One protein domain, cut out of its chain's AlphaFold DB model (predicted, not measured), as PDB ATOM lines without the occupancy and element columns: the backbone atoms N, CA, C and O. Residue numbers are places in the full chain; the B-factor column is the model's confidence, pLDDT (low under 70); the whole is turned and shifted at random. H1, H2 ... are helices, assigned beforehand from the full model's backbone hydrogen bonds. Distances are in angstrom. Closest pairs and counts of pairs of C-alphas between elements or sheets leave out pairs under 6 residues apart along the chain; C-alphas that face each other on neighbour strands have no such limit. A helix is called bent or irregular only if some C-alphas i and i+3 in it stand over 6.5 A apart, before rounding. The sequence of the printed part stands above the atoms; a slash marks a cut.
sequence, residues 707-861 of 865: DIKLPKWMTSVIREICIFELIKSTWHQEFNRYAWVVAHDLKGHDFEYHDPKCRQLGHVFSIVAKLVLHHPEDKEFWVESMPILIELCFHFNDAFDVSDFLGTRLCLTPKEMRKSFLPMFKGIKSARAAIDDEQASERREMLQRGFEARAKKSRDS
ATOM      1  N   ASP A 707      -7.451   3.235  -9.930       80.94
ATOM      2  CA  ASP A 707      -7.944   3.143  -8.549       80.94
ATOM      3  C   ASP A 707      -6.847   3.385  -7.496       80.94
ATOM      4  O   ASP A 707      -7.129   3.802  -6.369       80.94
ATOM      5  N   ILE A 708      -5.584   3.105  -7.841       83.31
ATOM      6  CA  ILE A 708      -4.490   3.015  -6.875       83.31
ATOM      7  C   ILE A 708      -3.816   4.358  -6.553       83.31
ATOM      8  O   ILE A 708      -3.220   5.032  -7.407       83.31
ATOM      9  N   LYS A 709      -3.800   4.703  -5.261       84.44
ATOM     10  CA  LYS A 709      -3.193   5.929  -4.713       84.44
ATOM     11  C   LYS A 709      -1.676   5.815  -4.485       84.44
ATOM     12  O   LYS A 709      -1.161   6.238  -3.453       84.44
ATOM     13  N   LEU A 710      -0.938   5.270  -5.460       86.12
ATOM     14  CA  LEU A 710       0.535   5.312  -5.443       86.12
ATOM     15  C   LEU A 710       1.039   6.777  -5.395       86.12
ATOM     16  O   LEU A 710       0.426   7.647  -6.026       86.12
ATOM     17  N   PRO A 711       2.165   7.066  -4.708       88.25
ATOM     18  CA  PRO A 711       2.771   8.398  -4.644       88.25
ATOM     19  C   PRO A 711       2.930   9.076  -6.011       88.25
ATOM     20  O   PRO A 711       3.351   8.445  -6.976       88.25
ATOM     21  N   LYS A 712       2.678  10.395  -6.084       87.56
ATOM     22  CA  LYS A 712       2.634  11.179  -7.343       87.56
ATOM     23  C   LYS A 712       3.891  11.103  -8.232       87.56
ATOM     24  O   LYS A 712       3.809  11.465  -9.399       87.56
ATOM     25  N   TRP A 713       5.036  10.669  -7.700       90.50
ATOM     26  CA  TRP A 713       6.287  10.492  -8.451       90.50
ATOM     27  C   TRP A 713       6.436   9.100  -9.096       90.50
ATOM     28  O   TRP A 713       7.274   8.924  -9.976       90.50
ATOM     29  N   MET A 714       5.625   8.115  -8.691       90.88
ATOM     30  CA  MET A 714       5.596   6.769  -9.274       90.88
ATOM     31  C   MET A 714       4.722   6.772 -10.537       90.88
ATOM     32  O   MET A 714       3.536   6.418 -10.514       90.88
ATOM     33  N   THR A 715       5.313   7.227 -11.641       88.75
ATOM     34  CA  THR A 715       4.694   7.339 -12.971       88.75
ATOM     35  C   THR A 715       5.376   6.416 -13.993       88.75
ATOM     36  O   THR A 715       6.394   5.788 -13.695       88.75
ATOM     37  N   SER A 716       4.795   6.311 -15.197       86.75
ATOM     38  CA  SER A 716       5.324   5.509 -16.316       86.75
ATOM     39  C   SER A 716       5.686   4.066 -15.897       86.75
ATOM     40  O   SER A 716       4.981   3.462 -15.088       86.75
ATOM     41  N   VAL A 717       6.798   3.531 -16.401       91.25
ATOM     42  CA  VAL A 717       7.424   2.248 -16.042       91.25
ATOM     43  C   VAL A 717       7.463   1.931 -14.542       91.25
ATOM     44  O   VAL A 717       7.190   0.796 -14.160       91.25
ATOM     45  N   ILE A 718       7.731   2.909 -13.665       93.25
ATOM     46  CA  ILE A 718       7.746   2.674 -12.209       93.25
ATOM     47  C   ILE A 718       6.346   2.281 -11.723       93.25
ATOM     48  O   ILE A 718       6.205   1.398 -10.874       93.25
ATOM     49  N   ARG A 719       5.303   2.905 -12.287       92.19
ATOM     50  CA  ARG A 719       3.906   2.592 -11.979       92.19
ATOM     51  C   ARG A 719       3.521   1.201 -12.479       92.19
ATOM     52  O   ARG A 719       2.900   0.467 -11.718       92.19
ATOM     53  N   GLU A 720       3.907   0.821 -13.700       93.69
ATOM     54  CA  GLU A 720       3.619  -0.523 -14.227       93.69
ATOM     55  C   GLU A 720       4.322  -1.615 -13.399       93.69
ATOM     56  O   GLU A 720       3.639  -2.496 -12.880       93.69
ATOM     57  N   ILE A 721       5.636  -1.499 -13.155       95.75
ATOM     58  CA  ILE A 721       6.408  -2.445 -12.321       95.75
ATOM     59  C   ILE A 721       5.762  -2.634 -10.938       95.75
ATOM     60  O   ILE A 721       5.564  -3.768 -10.493       95.75
ATOM     61  N   CYS A 722       5.392  -1.536 -10.266       93.44
ATOM     62  CA  CYS A 722       4.761  -1.605  -8.947       93.44
ATOM     63  C   CYS A 722       3.356  -2.216  -8.996       93.44
ATOM     64  O   CYS A 722       3.003  -2.972  -8.098       93.44
ATOM     65  N   ILE A 723       2.547  -1.925 -10.020       92.62
ATOM     66  CA  ILE A 723       1.194  -2.488 -10.140       92.62
ATOM     67  C   ILE A 723       1.246  -3.992 -10.409       92.62
ATOM     68  O   ILE A 723       0.557  -4.745  -9.725       92.62
ATOM     69  N   PHE A 724       2.095  -4.454 -11.330       95.06
ATOM     70  CA  PHE A 724       2.245  -5.891 -11.573       95.06
ATOM     71  C   PHE A 724       2.837  -6.637 -10.363       95.06
ATOM     72  O   PHE A 724       2.545  -7.817 -10.181       95.06
ATOM     73  N   GLU A 725       3.578  -5.965  -9.474       92.75
ATOM     74  CA  GLU A 725       4.015  -6.566  -8.203       92.75
ATOM     75  C   GLU A 725       2.851  -6.803  -7.225       92.75
ATOM     76  O   GLU A 725       2.863  -7.769  -6.456       92.75
ATOM     77  N   LEU A 726       1.814  -5.963  -7.274       89.00
ATOM     78  CA  LEU A 726       0.583  -6.147  -6.501       89.00
ATOM     79  C   LEU A 726      -0.291  -7.248  -7.103       89.00
ATOM     80  O   LEU A 726      -0.832  -8.058  -6.355       89.00
ATOM     81  N   ILE A 727      -0.370  -7.329  -8.436       90.56
ATOM     82  CA  ILE A 727      -1.015  -8.445  -9.151       90.56
ATOM     83  C   ILE A 727      -0.359  -9.765  -8.731       90.56
ATOM     84  O   ILE A 727      -1.031 -10.637  -8.172       90.56
ATOM     85  N   LYS A 728       0.975  -9.844  -8.861       90.44
ATOM     86  CA  LYS A 728       1.798 -10.961  -8.383       90.44
ATOM     87  C   LYS A 728       1.493 -11.307  -6.930       90.44
ATOM     88  O   LYS A 728       1.262 -12.471  -6.635       90.44
ATOM     89  N   SER A 729       1.473 -10.323  -6.030       85.12
ATOM     90  CA  SER A 729       1.249 -10.547  -4.591       85.12
ATOM     91  C   SER A 729      -0.216 -10.845  -4.223       85.12
ATOM     92  O   SER A 729      -0.483 -11.218  -3.088       85.12
ATOM     93  N   THR A 730      -1.175 -10.701  -5.149       83.19
ATOM     94  CA  THR A 730      -2.587 -11.083  -4.928       83.19
ATOM     95  C   THR A 730      -2.873 -12.502  -5.400       83.19
ATOM     96  O   THR A 730      -3.631 -13.235  -4.767       83.19
ATOM     97  N   TRP A 731      -2.280 -12.887  -6.531       85.81
ATOM     98  CA  TRP A 731      -2.421 -14.217  -7.128       85.81
ATOM     99  C   TRP A 731      -1.252 -15.154  -6.755       85.81
ATOM    100  O   TRP A 731      -1.185 -16.277  -7.238       85.81
ATOM    101  N   HIS A 732      -0.339 -14.692  -5.891       85.06
ATOM    102  CA  HIS A 732       0.937 -15.313  -5.495       85.06
ATOM    103  C   HIS A 732       1.737 -15.927  -6.666       85.06
ATOM    104  O   HIS A 732       2.264 -17.034  -6.558       85.06
ATOM    105  N   GLN A 733       1.826 -15.211  -7.793       87.38
ATOM    106  CA  GLN A 733       2.597 -15.645  -8.966       87.38
ATOM    107  C   GLN A 733       4.097 -15.770  -8.624       87.38
ATOM    108  O   GLN A 733       4.643 -14.968  -7.863       87.38
ATOM    109  N   GLU A 734       4.785 -16.753  -9.218       84.75
ATOM    110  CA  GLU A 734       6.211 -17.031  -8.960       84.75
ATOM    111  C   GLU A 734       7.110 -15.803  -9.214       84.75
ATOM    112  O   GLU A 734       7.999 -15.475  -8.420       84.75
ATOM    113  N   PHE A 735       6.855 -15.100 -10.319       90.12
ATOM    114  CA  PHE A 735       7.581 -13.907 -10.740       90.12
ATOM    115  C   PHE A 735       6.635 -12.843 -11.297       90.12
ATOM    116  O   PHE A 735       5.477 -13.102 -11.627       90.12
ATOM    117  N   ASN A 736       7.134 -11.611 -11.380       94.56
ATOM    118  CA  ASN A 736       6.351 -10.465 -11.812       94.56
ATOM    119  C   ASN A 736       6.096 -10.562 -13.329       94.56
ATOM    120  O   ASN A 736       7.011 -10.372 -14.136       94.56
ATOM    121  N   ARG A 737       4.849 -10.874 -13.718       95.06
ATOM    122  CA  ARG A 737       4.448 -11.112 -15.121       95.06
ATOM    123  C   ARG A 737       4.585  -9.885 -16.032       95.06
ATOM    124  O   ARG A 737       4.379 -10.000 -17.236       95.06
ATOM    125  N   TYR A 738       5.006  -8.733 -15.505       96.69
ATOM    126  CA  TYR A 738       5.433  -7.602 -16.323       96.69
ATOM    127  C   TYR A 738       6.561  -7.962 -17.303       96.69
ATOM    128  O   TYR A 738       6.615  -7.414 -18.400       96.69
ATOM    129  N   ALA A 739       7.394  -8.957 -16.971       96.25
ATOM    130  CA  ALA A 739       8.381  -9.513 -17.896       96.25
ATOM    131  C   ALA A 739       7.768 -10.037 -19.209       96.25
ATOM    132  O   ALA A 739       8.377  -9.870 -20.261       96.25
ATOM    133  N   TRP A 740       6.546 -10.582 -19.185       95.25
ATOM    134  CA  TRP A 740       5.830 -11.023 -20.390       95.25
ATOM    135  C   TRP A 740       5.281  -9.862 -21.214       95.25
ATOM    136  O   TRP A 740       5.217  -9.953 -22.435       95.25
ATOM    137  N   VAL A 741       4.905  -8.761 -20.563       94.88
ATOM    138  CA  VAL A 741       4.456  -7.540 -21.247       94.88
ATOM    139  C   VAL A 741       5.641  -6.861 -21.932       94.88
ATOM    140  O   VAL A 741       5.564  -6.561 -23.115       94.88
ATOM    141  N   VAL A 742       6.765  -6.719 -21.225       93.88
ATOM    142  CA  VAL A 742       8.030  -6.190 -21.764       93.88
ATOM    143  C   VAL A 742       8.584  -7.075 -22.888       93.88
ATOM    144  O   VAL A 742       9.053  -6.555 -23.896       93.88
ATOM    145  N   ALA A 743       8.510  -8.404 -22.759       92.56
ATOM    146  CA  ALA A 743       8.931  -9.320 -23.820       92.56
ATOM    147  C   ALA A 743       8.029  -9.222 -25.064       92.56
ATOM    148  O   ALA A 743       8.551  -9.165 -26.176       92.56
ATOM    149  N   HIS A 744       6.707  -9.131 -24.886       91.06
ATOM    150  CA  HIS A 744       5.756  -8.935 -25.983       91.06
ATOM    151  C   HIS A 744       5.925  -7.570 -26.675       91.06
ATOM    152  O   HIS A 744       5.961  -7.508 -27.900       91.06
ATOM    153  N   ASP A 745       6.105  -6.481 -25.916       90.56
ATOM    154  CA  ASP A 745       6.372  -5.137 -26.460       90.56
ATOM    155  C   ASP A 745       7.643  -5.103 -27.344       90.56
ATOM    156  O   ASP A 745       7.749  -4.268 -28.241       90.56
ATOM    157  N   LEU A 746       8.600  -6.016 -27.110       88.62
ATOM    158  CA  LEU A 746       9.876  -6.113 -27.831       88.62
ATOM    159  C   LEU A 746       9.932  -7.184 -28.934       88.62
ATOM    160  O   LEU A 746      10.752  -7.062 -29.840       88.62
ATOM    161  N   LYS A 747       9.122  -8.248 -28.856       86.00
ATOM    162  CA  LYS A 747       9.192  -9.417 -29.761       86.00
ATOM    163  C   LYS A 747       7.859  -9.776 -30.432       86.00
ATOM    164  O   LYS A 747       7.815 -10.710 -31.229       86.00
ATOM    165  N   GLY A 748       6.770  -9.077 -30.112       84.38
ATOM    166  CA  GLY A 748       5.422  -9.490 -30.503       84.38
ATOM    167  C   GLY A 748       5.103 -10.882 -29.955       84.38
ATOM    168  O   GLY A 748       5.321 -11.154 -28.776       84.38
ATOM    169  N   HIS A 749       4.628 -11.774 -30.822       75.31
ATOM    170  CA  HIS A 749       4.257 -13.146 -30.462       75.31
ATOM    171  C   HIS A 749       5.458 -14.121 -30.414       75.31
ATOM    172  O   HIS A 749       5.325 -15.220 -29.883       75.31
ATOM    173  N   ASP A 750       6.639 -13.728 -30.911       73.38
ATOM    174  CA  ASP A 750       7.824 -14.597 -31.042       73.38
ATOM    175  C   ASP A 750       8.671 -14.661 -29.744       73.38
ATOM    176  O   ASP A 750       9.905 -14.564 -29.769       73.38
ATOM    177  N   PHE A 751       8.030 -14.803 -28.575       83.25
ATOM    178  CA  PHE A 751       8.726 -14.986 -27.292       83.25
ATOM    179  C   PHE A 751       8.214 -16.178 -26.478       83.25
ATOM    180  O   PHE A 751       7.027 -16.489 -26.436       83.25
ATOM    181  N   GLU A 752       9.138 -16.825 -25.770       84.25
ATOM    182  CA  GLU A 752       8.831 -17.930 -24.870       84.25
ATOM    183  C   GLU A 752       8.483 -17.391 -23.476       84.25
ATOM    184  O   GLU A 752       9.348 -16.897 -22.753       84.25
ATOM    185  N   TYR A 753       7.218 -17.523 -23.072       85.94
ATOM    186  CA  TYR A 753       6.721 -17.135 -21.742       85.94
ATOM    187  C   TYR A 753       7.538 -17.734 -20.583       85.94
ATOM    188  O   TYR A 753       7.668 -17.127 -19.521       85.94
ATOM    189  N   HIS A 754       8.114 -18.920 -20.786       86.25
ATOM    190  CA  HIS A 754       8.827 -19.669 -19.749       86.25
ATOM    191  C   HIS A 754      10.345 -19.707 -19.934       86.25
ATOM    192  O   HIS A 754      11.009 -20.441 -19.204       86.25
ATOM    193  N   ASP A 755      10.893 -18.877 -20.832       87.88
ATOM    194  CA  ASP A 755      12.333 -18.605 -20.920       87.88
ATOM    195  C   ASP A 755      12.893 -18.273 -19.518       87.88
ATOM    196  O   ASP A 755      12.404 -17.334 -18.872       87.88
ATOM    197  N   PRO A 756      13.918 -18.996 -19.028       89.06
ATOM    198  CA  PRO A 756      14.518 -18.725 -17.731       89.06
ATOM    199  C   PRO A 756      15.016 -17.285 -17.563       89.06
ATOM    200  O   PRO A 756      14.901 -16.756 -16.459       89.06
ATOM    201  N   LYS A 757      15.492 -16.609 -18.625       89.06
ATOM    202  CA  LYS A 757      15.847 -15.179 -18.551       89.06
ATOM    203  C   LYS A 757      14.614 -14.290 -18.377       89.06
ATOM    204  O   LYS A 757      14.652 -13.348 -17.589       89.06
ATOM    205  N   CYS A 758      13.502 -14.598 -19.040       90.62
ATOM    206  CA  CYS A 758      12.231 -13.905 -18.828       90.62
ATOM    207  C   CYS A 758      11.698 -14.095 -17.390       90.62
ATOM    208  O   CYS A 758      11.301 -13.117 -16.749       90.62
ATOM    209  N   ARG A 759      11.782 -15.315 -16.826       90.94
ATOM    210  CA  ARG A 759      11.460 -15.570 -15.403       90.94
ATOM    211  C   ARG A 759      12.369 -14.764 -14.462       90.94
ATOM    212  O   ARG A 759      11.886 -14.085 -13.552       90.94
ATOM    213  N   GLN A 760      13.681 -14.786 -14.717       92.19
ATOM    214  CA  GLN A 760      14.708 -14.057 -13.960       92.19
ATOM    215  C   GLN A 760      14.440 -12.540 -13.960       92.19
ATOM    216  O   GLN A 760      14.417 -11.924 -12.891       92.19
ATOM    217  N   LEU A 761      14.101 -11.961 -15.118       94.25
ATOM    218  CA  LEU A 761      13.724 -10.552 -15.268       94.25
ATOM    219  C   LEU A 761      12.468 -10.202 -14.452       94.25
ATOM    220  O   LEU A 761      12.396  -9.136 -13.840       94.25
ATOM    221  N   GLY A 762      11.502 -11.120 -14.354       95.00
ATOM    222  CA  GLY A 762      10.352 -10.982 -13.459       95.00
ATOM    223  C   GLY A 762      10.740 -10.897 -11.974       95.00
ATOM    224  O   GLY A 762      10.120 -10.160 -11.201       95.00
ATOM    225  N   HIS A 763      11.800 -11.587 -11.545       93.69
ATOM    226  CA  HIS A 763      12.361 -11.384 -10.205       93.69
ATOM    227  C   HIS A 763      13.090 -10.034 -10.084       93.69
ATOM    228  O   HIS A 763      12.968  -9.383  -9.047       93.69
ATOM    229  N   VAL A 764      13.776  -9.556 -11.131       95.62
ATOM    230  CA  VAL A 764      14.396  -8.215 -11.147       95.62
ATOM    231  C   VAL A 764      13.343  -7.112 -10.994       95.62
ATOM    232  O   VAL A 764      13.516  -6.221 -10.161       95.62
ATOM    233  N   PHE A 765      12.205  -7.200 -11.689       96.88
ATOM    234  CA  PHE A 765      11.091  -6.266 -11.491       96.88
ATOM    235  C   PHE A 765      10.500  -6.343 -10.074       96.88
ATOM    236  O   PHE A 765      10.202  -5.300  -9.493       96.88
ATOM    237  N   SER A 766      10.436  -7.534  -9.465       94.94
ATOM    238  CA  SER A 766      10.041  -7.678  -8.051       94.94
ATOM    239  C   SER A 766      11.036  -6.994  -7.094       94.94
ATOM    240  O   SER A 766      10.624  -6.360  -6.121       94.94
ATOM    241  N   ILE A 767      12.346  -7.065  -7.372       94.12
ATOM    242  CA  ILE A 767      13.384  -6.346  -6.610       94.12
ATOM    243  C   ILE A 767      13.197  -4.831  -6.755       94.12
ATOM    244  O   ILE A 767      13.166  -4.125  -5.747       94.12
ATOM    245  N   VAL A 768      13.027  -4.319  -7.979       95.75
ATOM    246  CA  VAL A 768      12.803  -2.882  -8.225       95.75
ATOM    247  C   VAL A 768      11.536  -2.395  -7.521       95.75
ATOM    248  O   VAL A 768      11.596  -1.385  -6.821       95.75
ATOM    249  N   ALA A 769      10.424  -3.130  -7.614       94.75
ATOM    250  CA  ALA A 769       9.182  -2.797  -6.920       94.75
ATOM    251  C   ALA A 769       9.371  -2.734  -5.394       94.75
ATOM    252  O   ALA A 769       9.016  -1.728  -4.775       94.75
ATOM    253  N   LYS A 770       9.997  -3.748  -4.777       92.00
ATOM    254  CA  LYS A 770      10.290  -3.747  -3.331       92.00
ATOM    255  C   LYS A 770      11.191  -2.573  -2.925       92.00
ATOM    256  O   LYS A 770      10.931  -1.937  -1.904       92.00
ATOM    257  N   LEU A 771      12.209  -2.229  -3.715       93.88
ATOM    258  CA  LEU A 771      13.060  -1.064  -3.438       93.88
ATOM    259  C   LEU A 771      12.283   0.260  -3.538       93.88
ATOM    260  O   LEU A 771      12.372   1.086  -2.631       93.88
ATOM    261  N   VAL A 772      11.504   0.450  -4.603       93.38
ATOM    262  CA  VAL A 772      10.708   1.663  -4.862       93.38
ATOM    263  C   VAL A 772       9.623   1.881  -3.803       93.38
ATOM    264  O   VAL A 772       9.449   3.003  -3.326       93.38
ATOM    265  N   LEU A 773       8.902   0.823  -3.417       90.69
ATOM    266  CA  LEU A 773       7.779   0.906  -2.478       90.69
ATOM    267  C   LEU A 773       8.233   1.120  -1.026       90.69
ATOM    268  O   LEU A 773       7.551   1.818  -0.277       90.69
ATOM    269  N   HIS A 774       9.374   0.549  -0.621       90.38
ATOM    270  CA  HIS A 774       9.864   0.630   0.760       90.38
ATOM    271  C   HIS A 774      10.894   1.736   1.027       90.38
ATOM    272  O   HIS A 774      11.084   2.080   2.194       90.38
ATOM    273  N   HIS A 775      11.550   2.283  -0.004       90.88
ATOM    274  CA  HIS A 775      12.591   3.307   0.147       90.88
ATOM    275  C   HIS A 775      12.303   4.584  -0.665       90.88
ATOM    276  O   HIS A 775      13.043   4.914  -1.600       90.88
ATOM    277  N   PRO A 776      11.248   5.351  -0.310       87.00
ATOM    278  CA  PRO A 776      10.932   6.629  -0.953       87.00
ATOM    279  C   PRO A 776      12.022   7.700  -0.763       87.00
ATOM    280  O   PRO A 776      12.005   8.715  -1.454       87.00
ATOM    281  N   GLU A 777      12.989   7.490   0.133       91.44
ATOM    282  CA  GLU A 777      14.195   8.311   0.262       91.44
ATOM    283  C   GLU A 777      15.233   8.102  -0.866       91.44
ATOM    284  O   GLU A 777      16.212   8.838  -0.922       91.44
ATOM    285  N   ASP A 778      15.043   7.123  -1.764       93.38
ATOM    286  CA  ASP A 778      15.815   6.969  -3.012       93.38
ATOM    287  C   ASP A 778      15.061   7.493  -4.254       93.38
ATOM    288  O   ASP A 778      15.500   7.259  -5.385       93.38
ATOM    289  N   LYS A 779      13.924   8.188  -4.083       93.19
ATOM    290  CA  LYS A 779      13.066   8.663  -5.190       93.19
ATOM    291  C   LYS A 779      13.842   9.439  -6.267       93.19
ATOM    292  O   LYS A 779      13.553   9.241  -7.441       93.19
ATOM    293  N   GLU A 780      14.829  10.270  -5.908       94.31
ATOM    294  CA  GLU A 780      15.636  11.046  -6.861       94.31
ATOM    295  C   GLU A 780      16.342  10.113  -7.852       94.31
ATOM    296  O   GLU A 780      16.199  10.269  -9.064       94.31
ATOM    297  N   PHE A 781      17.008   9.072  -7.341       94.69
ATOM    298  CA  PHE A 781      17.670   8.071  -8.174       94.69
ATOM    299  C   PHE A 781      16.675   7.370  -9.105       94.69
ATOM    300  O   PHE A 781      16.977   7.200 -10.286       94.69
ATOM    301  N   TRP A 782      15.503   6.971  -8.608       94.81
ATOM    302  CA  TRP A 782      14.508   6.264  -9.418       94.81
ATOM    303  C   TRP A 782      13.879   7.158 -10.496       94.81
ATOM    304  O   TRP A 782      13.785   6.732 -11.644       94.81
ATOM    305  N   VAL A 783      13.526   8.404 -10.169       93.06
ATOM    306  CA  VAL A 783      12.956   9.379 -11.118       93.06
ATOM    307  C   VAL A 783      13.956   9.727 -12.222       93.06
ATOM    308  O   VAL A 783      13.610   9.644 -13.396       93.06
ATOM    309  N   GLU A 784      15.217  10.018 -11.883       92.00
ATOM    310  CA  GLU A 784      16.281  10.229 -12.879       92.00
ATOM    311  C   GLU A 784      16.538   9.000 -13.772       92.00
ATOM    312  O   GLU A 784      17.092   9.129 -14.861       92.00
ATOM    313  N   SER A 785      16.255   7.791 -13.275       91.88
ATOM    314  CA  SER A 785      16.522   6.531 -13.985       91.88
ATOM    315  C   SER A 785      15.337   6.060 -14.825       91.88
ATOM    316  O   SER A 785      15.504   5.174 -15.656       91.88
ATOM    317  N   MET A 786      14.155   6.652 -14.632       90.19
ATOM    318  CA  MET A 786      12.900   6.261 -15.278       90.19
ATOM    319  C   MET A 786      13.002   6.111 -16.813       90.19
ATOM    320  O   MET A 786      12.519   5.092 -17.303       90.19
ATOM    321  N   PRO A 787      13.674   7.005 -17.578       88.12
ATOM    322  CA  PRO A 787      13.775   6.878 -19.042       88.12
ATOM    323  C   PRO A 787      14.622   5.694 -19.539       88.12
ATOM    324  O   PRO A 787      14.590   5.377 -20.723       88.12
ATOM    325  N   ILE A 788      15.401   5.059 -18.657       89.62
ATOM    326  CA  ILE A 788      16.285   3.923 -18.970       89.62
ATOM    327  C   ILE A 788      16.045   2.727 -18.033       89.62
ATOM    328  O   ILE A 788      16.877   1.827 -17.952       89.62
ATOM    329  N   LEU A 789      14.932   2.704 -17.289       92.19
ATOM    330  CA  LEU A 789      14.750   1.747 -16.194       92.19
ATOM    331  C   LEU A 789      14.631   0.294 -16.673       92.19
ATOM    332  O   LEU A 789      15.137  -0.593 -15.991       92.19
ATOM    333  N   ILE A 790      14.022   0.042 -17.837       92.50
ATOM    334  CA  ILE A 790      13.960  -1.311 -18.417       92.50
ATOM    335  C   ILE A 790      15.359  -1.794 -18.826       92.50
ATOM    336  O   ILE A 790      15.749  -2.893 -18.448       92.50
ATOM    337  N   GLU A 791      16.160  -0.950 -19.482       90.00
ATOM    338  CA  GLU A 791      17.550  -1.276 -19.840       90.00
ATOM    339  C   GLU A 791      18.418  -1.510 -18.589       90.00
ATOM    340  O   GLU A 791      19.172  -2.479 -18.522       90.00
ATOM    341  N   LEU A 792      18.241  -0.707 -17.532       91.69
ATOM    342  CA  LEU A 792      18.864  -0.965 -16.225       91.69
ATOM    343  C   LEU A 792      18.428  -2.306 -15.614       91.69
ATOM    344  O   LEU A 792      19.227  -2.921 -14.909       91.69
ATOM    345  N   CYS A 793      17.203  -2.774 -15.872       94.12
ATOM    346  CA  CYS A 793      16.750  -4.101 -15.453       94.12
ATOM    347  C   CYS A 793      17.360  -5.217 -16.315       94.12
ATOM    348  O   CYS A 793      17.738  -6.236 -15.745       94.12
ATOM    349  N   PHE A 794      17.532  -5.032 -17.630       91.25
ATOM    350  CA  PHE A 794      18.240  -5.994 -18.487       91.25
ATOM    351  C   PHE A 794      19.713  -6.139 -18.083       91.25
ATOM    352  O   PHE A 794      20.150  -7.245 -17.780       91.25
ATOM    353  N   HIS A 795      20.461  -5.038 -17.960       89.38
ATOM    354  CA  HIS A 795      21.864  -5.093 -17.528       89.38
ATOM    355  C   HIS A 795      22.035  -5.590 -16.085       89.38
ATOM    356  O   HIS A 795      23.056  -6.194 -15.767       89.38
ATOM    357  N   PHE A 796      21.058  -5.353 -15.201       91.50
ATOM    358  CA  PHE A 796      21.050  -5.971 -13.874       91.50
ATOM    359  C   PHE A 796      20.749  -7.471 -13.962       91.50
ATOM    360  O   PHE A 796      21.351  -8.236 -13.221       91.50
ATOM    361  N   ASN A 797      19.862  -7.904 -14.861       91.00
ATOM    362  CA  ASN A 797      19.562  -9.316 -15.073       91.00
ATOM    363  C   ASN A 797      20.782 -10.082 -15.607       91.00
ATOM    364  O   ASN A 797      21.166 -11.090 -15.026       91.00
ATOM    365  N   ASP A 798      21.433  -9.571 -16.655       87.88
ATOM    366  CA  ASP A 798      22.624 -10.180 -17.264       87.88
ATOM    367  C   ASP A 798      23.886 -10.111 -16.378       87.88
ATOM    368  O   ASP A 798      24.904 -10.722 -16.703       87.88
ATOM    369  N   ALA A 799      23.830  -9.411 -15.238       85.88
ATOM    370  CA  ALA A 799      24.867  -9.457 -14.205       85.88
ATOM    371  C   ALA A 799      24.784 -10.708 -13.300       85.88
ATOM    372  O   ALA A 799      25.659 -10.889 -12.450       85.88
ATOM    373  N   PHE A 800      23.761 -11.553 -13.474       84.31
ATOM    374  CA  PHE A 800      23.568 -12.819 -12.766       84.31
ATOM    375  C   PHE A 800      23.343 -13.961 -13.758       84.31
ATOM    376  O   PHE A 800      22.598 -13.819 -14.730       84.31
ATOM    377  N   ASP A 801      23.916 -15.127 -13.479       80.81
ATOM    378  CA  ASP A 801      23.556 -16.338 -14.211       80.81
ATOM    379  C   ASP A 801      22.144 -16.799 -13.802       80.81
ATOM    380  O   ASP A 801      21.656 -16.520 -12.703       80.81
ATOM    381  N   VAL A 802      21.478 -17.560 -14.670       69.25
ATOM    382  CA  VAL A 802      20.194 -18.210 -14.359       69.25
ATOM    383  C   VAL A 802      20.340 -19.110 -13.118       69.25
ATOM    384  O   VAL A 802      19.410 -19.231 -12.318       69.25
ATOM    385  N   SER A 803      21.535 -19.676 -12.905       66.38
ATOM    386  CA  SER A 803      21.884 -20.485 -11.732       66.38
ATOM    387  C   SER A 803      22.054 -19.705 -10.411       66.38
ATOM    388  O   SER A 803      22.140 -20.334  -9.358       66.38
ATOM    389  N   ASP A 804      22.027 -18.364 -10.404       66.81
ATOM    390  CA  ASP A 804      22.128 -17.554  -9.171       66.81
ATOM    391  C   ASP A 804      20.822 -17.500  -8.345       66.81
ATOM    392  O   ASP A 804      20.784 -16.910  -7.256       66.81
ATOM    393  N   PHE A 805      19.739 -18.112  -8.848       71.81
ATOM    394  CA  PHE A 805      18.435 -18.253  -8.184       71.81
ATOM    395  C   PHE A 805      17.899 -16.940  -7.573       71.81
ATOM    396  O   PHE A 805      17.497 -16.906  -6.403       71.81
ATOM    397  N   LEU A 806      17.858 -15.850  -8.354       82.06
ATOM    398  CA  LEU A 806      17.404 -14.522  -7.895       82.06
ATOM    399  C   LEU A 806      16.035 -14.533  -7.185       82.06
ATOM    400  O   LEU A 806      15.844 -13.764  -6.243       82.06
ATOM    401  N   GLY A 807      15.123 -15.445  -7.544       79.12
ATOM    402  CA  GLY A 807      13.848 -15.644  -6.842       79.12
ATOM    403  C   GLY A 807      13.997 -15.918  -5.337       79.12
ATOM    404  O   GLY A 807      13.209 -15.418  -4.540       79.12
ATOM    405  N   THR A 808      15.064 -16.602  -4.905       80.06
ATOM    406  CA  THR A 808      15.360 -16.826  -3.473       80.06
ATOM    407  C   THR A 808      15.750 -15.543  -2.735       80.06
ATOM    408  O   THR A 808      15.575 -15.435  -1.522       80.06
ATOM    409  N   ARG A 809      16.245 -14.528  -3.457       83.25
ATOM    410  CA  ARG A 809      16.609 -13.220  -2.895       83.25
ATOM    411  C   ARG A 809      15.386 -12.332  -2.644       83.25
ATOM    412  O   ARG A 809      15.505 -11.354  -1.910       83.25
ATOM    413  N   LEU A 810      14.207 -12.691  -3.166       84.62
ATOM    414  CA  LEU A 810      12.943 -11.998  -2.874       84.62
ATOM    415  C   LEU A 810      12.472 -12.181  -1.422       84.62
ATOM    416  O   LEU A 810      11.664 -11.376  -0.959       84.62
ATOM    417  N   CYS A 811      13.022 -13.171  -0.708       83.12
ATOM    418  CA  CYS A 811      12.849 -13.386   0.731       83.12
ATOM    419  C   CYS A 811      13.648 -12.402   1.620       83.12
ATOM    420  O   CYS A 811      13.460 -12.404   2.836       83.12
ATOM    421  N   LEU A 812      14.569 -11.598   1.065       85.56
ATOM    422  CA  LEU A 812      15.329 -10.602   1.836       85.56
ATOM    423  C   LEU A 812      14.418  -9.474   2.335       85.56
ATOM    424  O   LEU A 812      13.512  -9.038   1.621       85.56
ATOM    425  N   THR A 813      14.700  -8.920   3.520       86.81
ATOM    426  CA  THR A 813      13.985  -7.712   3.960       86.81
ATOM    427  C   THR A 813      14.329  -6.527   3.047       86.81
ATOM    428  O   THR A 813      15.443  -6.464   2.517       86.81
ATOM    429  N   PRO A 814      13.444  -5.521   2.895       88.12
ATOM    430  CA  PRO A 814      13.703  -4.379   2.012       88.12
ATOM    431  C   PRO A 814      15.016  -3.644   2.320       88.12
ATOM    432  O   PRO A 814      15.729  -3.232   1.409       88.12
ATOM    433  N   LYS A 815      15.410  -3.577   3.602       89.62
ATOM    434  CA  LYS A 815      16.680  -2.975   4.045       89.62
ATOM    435  C   LYS A 815      17.909  -3.764   3.573       89.62
ATOM    436  O   LYS A 815      18.909  -3.162   3.184       89.62
ATOM    437  N   GLU A 816      17.849  -5.094   3.593       92.25
ATOM    438  CA  GLU A 816      18.919  -5.973   3.098       92.25
ATOM    439  C   GLU A 816      18.968  -5.987   1.568       92.25
ATOM    440  O   GLU A 816      20.049  -5.937   0.979       92.25
ATOM    441  N   MET A 817      17.797  -5.980   0.928       91.88
ATOM    442  CA  MET A 817      17.636  -5.854  -0.518       91.88
ATOM    443  C   MET A 817      18.235  -4.532  -1.023       91.88
ATOM    444  O   MET A 817      19.031  -4.531  -1.962       91.88
ATOM    445  N   ARG A 818      17.959  -3.416  -0.333       94.12
ATOM    446  CA  ARG A 818      18.549  -2.096  -0.607       94.12
ATOM    447  C   ARG A 818      20.059  -2.094  -0.423       94.12
ATOM    448  O   ARG A 818      20.764  -1.592  -1.291       94.12
ATOM    449  N   LYS A 819      20.568  -2.667   0.672       94.62
ATOM    450  CA  LYS A 819      22.014  -2.766   0.922       94.62
ATOM    451  C   LYS A 819      22.734  -3.568  -0.172       94.62
ATOM    452  O   LYS A 819      23.855  -3.215  -0.521       94.62
ATOM    453  N   SER A 820      22.101  -4.622  -0.686       90.50
ATOM    454  CA  SER A 820      22.685  -5.522  -1.688       90.50
ATOM    455  C   SER A 820      22.619  -4.956  -3.110       90.50
ATOM    456  O   SER A 820      23.648  -4.850  -3.770       90.50
ATOM    457  N   PHE A 821      21.430  -4.578  -3.589       93.81
ATOM    458  CA  PHE A 821      21.187  -4.375  -5.025       93.81
ATOM    459  C   PHE A 821      21.175  -2.911  -5.469       93.81
ATOM    460  O   PHE A 821      21.557  -2.612  -6.598       93.81
ATOM    461  N   LEU A 822      20.804  -1.967  -4.600       94.00
ATOM    462  CA  LEU A 822      20.805  -0.547  -4.970       94.00
ATOM    463  C   LEU A 822      22.206  -0.013  -5.349       94.00
ATOM    464  O   LEU A 822      22.283   0.776  -6.293       94.00
ATOM    465  N   PRO A 823      23.321  -0.431  -4.705       94.75
ATOM    466  CA  PRO A 823      24.663  -0.083  -5.173       94.75
ATOM    467  C   PRO A 823      24.971  -0.625  -6.573       94.75
ATOM    468  O   PRO A 823      25.659   0.051  -7.331       94.75
ATOM    469  N   MET A 824      24.437  -1.799  -6.936       92.81
ATOM    470  CA  MET A 824      24.606  -2.384  -8.272       92.81
ATOM    471  C   MET A 824      23.856  -1.557  -9.319       92.81
ATOM    472  O   MET A 824      24.477  -1.092 -10.267       92.81
ATOM    473  N   PHE A 825      22.567  -1.263  -9.107       92.69
ATOM    474  CA  PHE A 825      21.792  -0.384  -9.996       92.69
ATOM    475  C   PHE A 825      22.435   1.005 -10.161       92.69
ATOM    476  O   PHE A 825      22.488   1.534 -11.272       92.69
ATOM    477  N   LYS A 826      22.971   1.587  -9.076       93.00
ATOM    478  CA  LYS A 826      23.717   2.857  -9.124       93.00
ATOM    479  C   LYS A 826      25.023   2.720  -9.922       93.00
ATOM    480  O   LYS A 826      25.291   3.568 -10.767       93.00
ATOM    481  N   GLY A 827      25.787   1.643  -9.725       91.06
ATOM    482  CA  GLY A 827      27.016   1.355 -10.475       91.06
ATOM    483  C   GLY A 827      26.786   1.135 -11.974       91.06
ATOM    484  O   GLY A 827      27.481   1.741 -12.785       91.06
ATOM    485  N   ILE A 828      25.769   0.347 -12.338       89.75
ATOM    486  CA  ILE A 828      25.353   0.119 -13.731       89.75
ATOM    487  C   ILE A 828      24.974   1.461 -14.373       89.75
ATOM    488  O   ILE A 828      25.565   1.833 -15.383       89.75
ATOM    489  N   LYS A 829      24.100   2.264 -13.741       89.31
ATOM    490  CA  LYS A 829      23.743   3.612 -14.229       89.31
ATOM    491  C   LYS A 829      24.963   4.524 -14.420       89.31
ATOM    492  O   LYS A 829      24.999   5.298 -15.374       89.31
ATOM    493  N   SER A 830      25.961   4.456 -13.536       86.94
ATOM    494  CA  SER A 830      27.212   5.215 -13.686       86.94
ATOM    495  C   SER A 830      28.076   4.739 -14.860       86.94
ATOM    496  O   SER A 830      28.776   5.556 -15.454       86.94
ATOM    497  N   ALA A 831      27.987   3.469 -15.263       83.00
ATOM    498  CA  ALA A 831      28.644   2.911 -16.448       83.00
ATOM    499  C   ALA A 831      27.891   3.212 -17.768       83.00
ATOM    500  O   ALA A 831      27.986   2.449 -18.726       83.00
ATOM    501  N   ARG A 832      27.155   4.335 -17.828       66.00
ATOM    502  CA  ARG A 832      26.141   4.693 -18.843       66.00
ATOM    503  C   ARG A 832      26.500   4.403 -20.308       66.00
ATOM    504  O   ARG A 832      25.610   4.068 -21.077       66.00
ATOM    505  N   ALA A 833      27.770   4.514 -20.695       60.78
ATOM    506  CA  ALA A 833      28.224   4.222 -22.059       60.78
ATOM    507  C   ALA A 833      27.964   2.767 -22.515       60.78
ATOM    508  O   ALA A 833      27.966   2.511 -23.711       60.78
ATOM    509  N   ALA A 834      27.717   1.834 -21.589       59.12
ATOM    510  CA  ALA A 834      27.330   0.451 -21.883       59.12
ATOM    511  C   ALA A 834      25.804   0.230 -22.018       59.12
ATOM    512  O   ALA A 834      25.385  -0.908 -22.192       59.12
ATOM    513  N   ILE A 835      24.989   1.291 -21.898       64.75
ATOM    514  CA  ILE A 835      23.506   1.267 -21.885       64.75
ATOM    515  C   ILE A 835      22.914   2.056 -23.073       64.75
ATOM    516  O   ILE A 835      21.712   2.033 -23.327       64.75
ATOM    517  N   ASP A 836      23.747   2.815 -23.787       69.94
ATOM    518  CA  ASP A 836      23.333   3.793 -24.802       69.94
ATOM    519  C   ASP A 836      23.875   3.406 -26.194       69.94
ATOM    520  O   ASP A 836      24.548   4.189 -26.863       69.94
ATOM    521  N   ASP A 837      23.604   2.162 -26.606       73.06
ATOM    522  CA  ASP A 837      23.825   1.682 -27.976       73.06
ATOM    523  C   ASP A 837      22.573   1.842 -28.870       73.06
ATOM    524  O   ASP A 837      21.486   2.215 -28.417       73.06
ATOM    525  N   GLU A 838      22.741   1.596 -30.171       74.69
ATOM    526  CA  GLU A 838      21.690   1.744 -31.186       74.69
ATOM    527  C   GLU A 838      20.491   0.817 -30.915       74.69
ATOM    528  O   GLU A 838      19.344   1.267 -30.940       74.69
ATOM    529  N   GLN A 839      20.749  -0.435 -30.516       75.94
ATOM    530  CA  GLN A 839      19.709  -1.416 -30.194       75.94
ATOM    531  C   GLN A 839      18.960  -1.039 -28.909       75.94
ATOM    532  O   GLN A 839      17.751  -1.235 -28.818       75.94
ATOM    533  N   ALA A 840      19.643  -0.471 -27.912       77.69
ATOM    534  CA  ALA A 840      19.011   0.088 -26.720       77.69
ATOM    535  C   ALA A 840      18.089   1.260 -27.081       77.69
ATOM    536  O   ALA A 840      17.044   1.438 -26.458       77.69
ATOM    537  N   SER A 841      18.425   2.043 -28.111       80.88
ATOM    538  CA  SER A 841      17.540   3.096 -28.609       80.88
ATOM    539  C   SER A 841      16.290   2.541 -29.296       80.88
ATOM    540  O   SER A 841      15.190   2.994 -28.976       80.88
ATOM    541  N   GLU A 842      16.428   1.522 -30.150       84.06
ATOM    542  CA  GLU A 842      15.291   0.818 -30.767       84.06
ATOM    543  C   GLU A 842      14.376   0.176 -29.709       84.06
ATOM    544  O   GLU A 842      13.163   0.403 -29.716       84.06
ATOM    545  N   ARG A 843      14.951  -0.553 -28.736       85.38
ATOM    546  CA  ARG A 843      14.208  -1.158 -27.614       85.38
ATOM    547  C   ARG A 843      13.406  -0.117 -26.838       85.38
ATOM    548  O   ARG A 843      12.226  -0.336 -26.567       85.38
ATOM    549  N   ARG A 844      14.011   1.033 -26.511       85.44
ATOM    550  CA  ARG A 844      13.328   2.133 -25.809       85.44
ATOM    551  C   ARG A 844      12.145   2.682 -26.608       85.44
ATOM    552  O   ARG A 844      11.113   2.958 -26.005       85.44
ATOM    553  N   GLU A 845      12.250   2.800 -27.931       86.44
ATOM    554  CA  GLU A 845      11.134   3.259 -28.771       86.44
ATOM    555  C   GLU A 845       9.996   2.225 -28.855       86.44
ATOM    556  O   GLU A 845       8.823   2.582 -28.725       86.44
ATOM    557  N   MET A 846      10.323   0.936 -29.008       87.44
ATOM    558  CA  MET A 846       9.331  -0.149 -29.005       87.44
ATOM    559  C   MET A 846       8.570  -0.210 -27.674       87.44
ATOM    560  O   MET A 846       7.337  -0.210 -27.658       87.44
ATOM    561  N   LEU A 847       9.296  -0.157 -26.553       88.12
ATOM    562  CA  LEU A 847       8.715  -0.099 -25.212       88.12
ATOM    563  C   LEU A 847       7.854   1.155 -25.024       88.12
ATOM    564  O   LEU A 847       6.738   1.049 -24.523       88.12
ATOM    565  N   GLN A 848       8.319   2.330 -25.466       87.00
ATOM    566  CA  GLN A 848       7.552   3.580 -25.396       87.00
ATOM    567  C   GLN A 848       6.219   3.477 -26.153       87.00
ATOM    568  O   GLN A 848       5.188   3.892 -25.623       87.00
ATOM    569  N   ARG A 849       6.197   2.847 -27.336       86.25
ATOM    570  CA  ARG A 849       4.952   2.559 -28.071       86.25
ATOM    571  C   ARG A 849       4.023   1.607 -27.300       86.25
ATOM    572  O   ARG A 849       2.815   1.848 -27.260       86.25
ATOM    573  N   GLY A 850       4.564   0.587 -26.628       85.38
ATOM    574  CA  GLY A 850       3.808  -0.303 -25.730       85.38
ATOM    575  C   GLY A 850       3.184   0.432 -24.534       85.38
ATOM    576  O   GLY A 850       1.974   0.325 -24.290       85.38
ATOM    577  N   PHE A 851       3.977   1.256 -23.838       84.56
ATOM    578  CA  PHE A 851       3.521   2.143 -22.760       84.56
ATOM    579  C   PHE A 851       2.402   3.077 -23.227       84.56
ATOM    580  O   PHE A 851       1.375   3.200 -22.558       84.56
ATOM    581  N   GLU A 852       2.573   3.737 -24.372       84.31
ATOM    582  CA  GLU A 852       1.593   4.679 -24.913       84.31
ATOM    583  C   GLU A 852       0.289   3.992 -25.322       84.31
ATOM    584  O   GLU A 852      -0.786   4.518 -25.027       84.31
ATOM    585  N   ALA A 853       0.347   2.788 -25.897       84.00
ATOM    586  CA  ALA A 853      -0.841   1.997 -26.206       84.00
ATOM    587  C   ALA A 853      -1.640   1.627 -24.938       84.00
ATOM    588  O   ALA A 853      -2.866   1.780 -24.911       84.00
ATOM    589  N   ARG A 854      -0.967   1.199 -23.858       87.00
ATOM    590  CA  ARG A 854      -1.616   0.908 -22.562       87.00
ATOM    591  C   ARG A 854      -2.150   2.172 -21.886       87.00
ATOM    592  O   ARG A 854      -3.291   2.189 -21.415       87.00
ATOM    593  N   ALA A 855      -1.377   3.257 -21.894       79.31
ATOM    594  CA  ALA A 855      -1.786   4.550 -21.350       79.31
ATOM    595  C   ALA A 855      -2.986   5.144 -22.107       79.31
ATOM    596  O   ALA A 855      -3.888   5.698 -21.475       79.31
ATOM    597  N   LYS A 856      -3.047   4.979 -23.435       78.38
ATOM    598  CA  LYS A 856      -4.197   5.361 -24.263       78.38
ATOM    599  C   LYS A 856      -5.434   4.527 -23.921       78.38
ATOM    600  O   LYS A 856      -6.457   5.114 -23.585       78.38
ATOM    601  N   LYS A 857      -5.336   3.190 -23.853       73.25
ATOM    602  CA  LYS A 857      -6.449   2.320 -23.398       73.25
ATOM    603  C   LYS A 857      -6.980   2.722 -22.003       73.25
ATOM    604  O   LYS A 857      -8.186   2.661 -21.758       73.25
ATOM    605  N   SER A 858      -6.114   3.213 -21.109       63.28
ATOM    606  CA  SER A 858      -6.510   3.756 -19.795       63.28
ATOM    607  C   SER A 858      -7.251   5.108 -19.858       63.28
ATOM    608  O   SER A 858      -8.083   5.387 -18.993       63.28
ATOM    609  N   ARG A 859      -6.994   5.939 -20.881       58.53
ATOM    610  CA  ARG A 859      -7.656   7.241 -21.109       58.53
ATOM    611  C   ARG A 859      -8.967   7.117 -21.885       58.53
ATOM    612  O   ARG A 859      -9.958   7.708 -21.469       58.53
ATOM    613  N   ASP A 860      -8.963   6.346 -22.971       50.97
ATOM    614  CA  ASP A 860     -10.073   6.221 -23.928       50.97
ATOM    615  C   ASP A 860     -11.287   5.494 -23.325       50.97
ATOM    616  O   ASP A 860     -12.416   5.667 -23.773       50.97
ATOM    617  N   SER A 861     -11.082   4.747 -22.236       42.81
ATOM    618  CA  SER A 861     -12.143   4.178 -21.392       42.81
ATOM    619  C   SER A 861     -12.823   5.236 -20.496       42.81
ATOM    620  O   SER A 861     -13.070   5.006 -19.310       42.81
TER     621      SER A 861
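Overview. This is residues 707 to 861 of the 865 residues of an uncharacterized protein of Gibberella nygamai (UniProt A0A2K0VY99). Look for H3 as the core of a cluster of crossed helices, with H1, H2, H4b, H5 and H6 packed round it, and for long H7 crossing H2 at one side, where residues 856 to 861 stick out. The 155 printed residues hold seven named helices, H1 to H7, and no named strand: all helix. The whole is compact, radius of gyration of the C-alphas 14.9 A, spanning 41 by 36 by 30 A.

Arrangement. Start at H7, residues 838 to 860: its residues 843 to 850 touch H2, residues 738 to 747, at a steep tilt of 63 degrees, C-alphas of Asp 745 and Gly 850 closest at 5.5 A. Hub H3, residues 756 to 774, touches H2 with residues 758 to 765 alone, closest C-alphas Ala 739 and Gly 762, 5.1 A. With residues 765 to 773 alone it touches residues 718 to 725 of H1, residues 716 to 731, about perpendicular at 78 degrees, closest C-alphas Cys 722 and Ala 769, 5.0 A. H4, residues 776 to 797, assigned as one helix by its hydrogen bonds, is bent, C-alphas 787 and 790 being 8.2 A apart; its arms are H4a, 776 to 787, and H4b, 790 to 797. Residues 757 to 765 of H3 alone touch H4b, closest C-alphas Leu 761 and Asn 797, 6.0 A. H4a and H3 only just touch, only at the corner, with 3 pairs of C-alphas within 8 A, closest Val 772 and Lys 779, 7.4 A. Residues 760 to 767 of H3 alone touch H5, residues 806 to 811, at a shallow tilt of 31 degrees, closest C-alphas His 763 and Gly 807, 5.6 A; residues 767 to 774 alone touch H6, residues 814 to 830, closest C-alphas Leu 771 and Arg 818, 6.3 A. H4a is irregular, with C-alphas 777 and 780 7.8 A apart, and H6 only just, with 820 and 823 6.8 A apart. Each O i to N i+4 pair is within hydrogen-bond range in H1, H2, H3, H4b and H7; 5 of 8 are in H4a, 11 of 13 in H6 and 0 of 2 in H5, where 2 of 3 O i to N i+3 pairs are.

Along the chain. Find C-alpha 838 at (21.690, 1.744, -31.186); H7 runs 32.9 A to C-alpha 860 at (-10.073, 6.221, -23.928). H3 is 27.2 A long, H1 23.1 A, H6 22.8 A, H4a 18.3 A, H2 14.1 A, H4b 10.3 A and H5 9.8 A.

Size, cuts and confidence. The C-alphas farthest apart are those of Ser 803 and Asp 860, 43.4 A. The printed part has no cut and no long link. The pLDDT is under 70 in residues 802 to 804, 832 to 836 and 858 to 861.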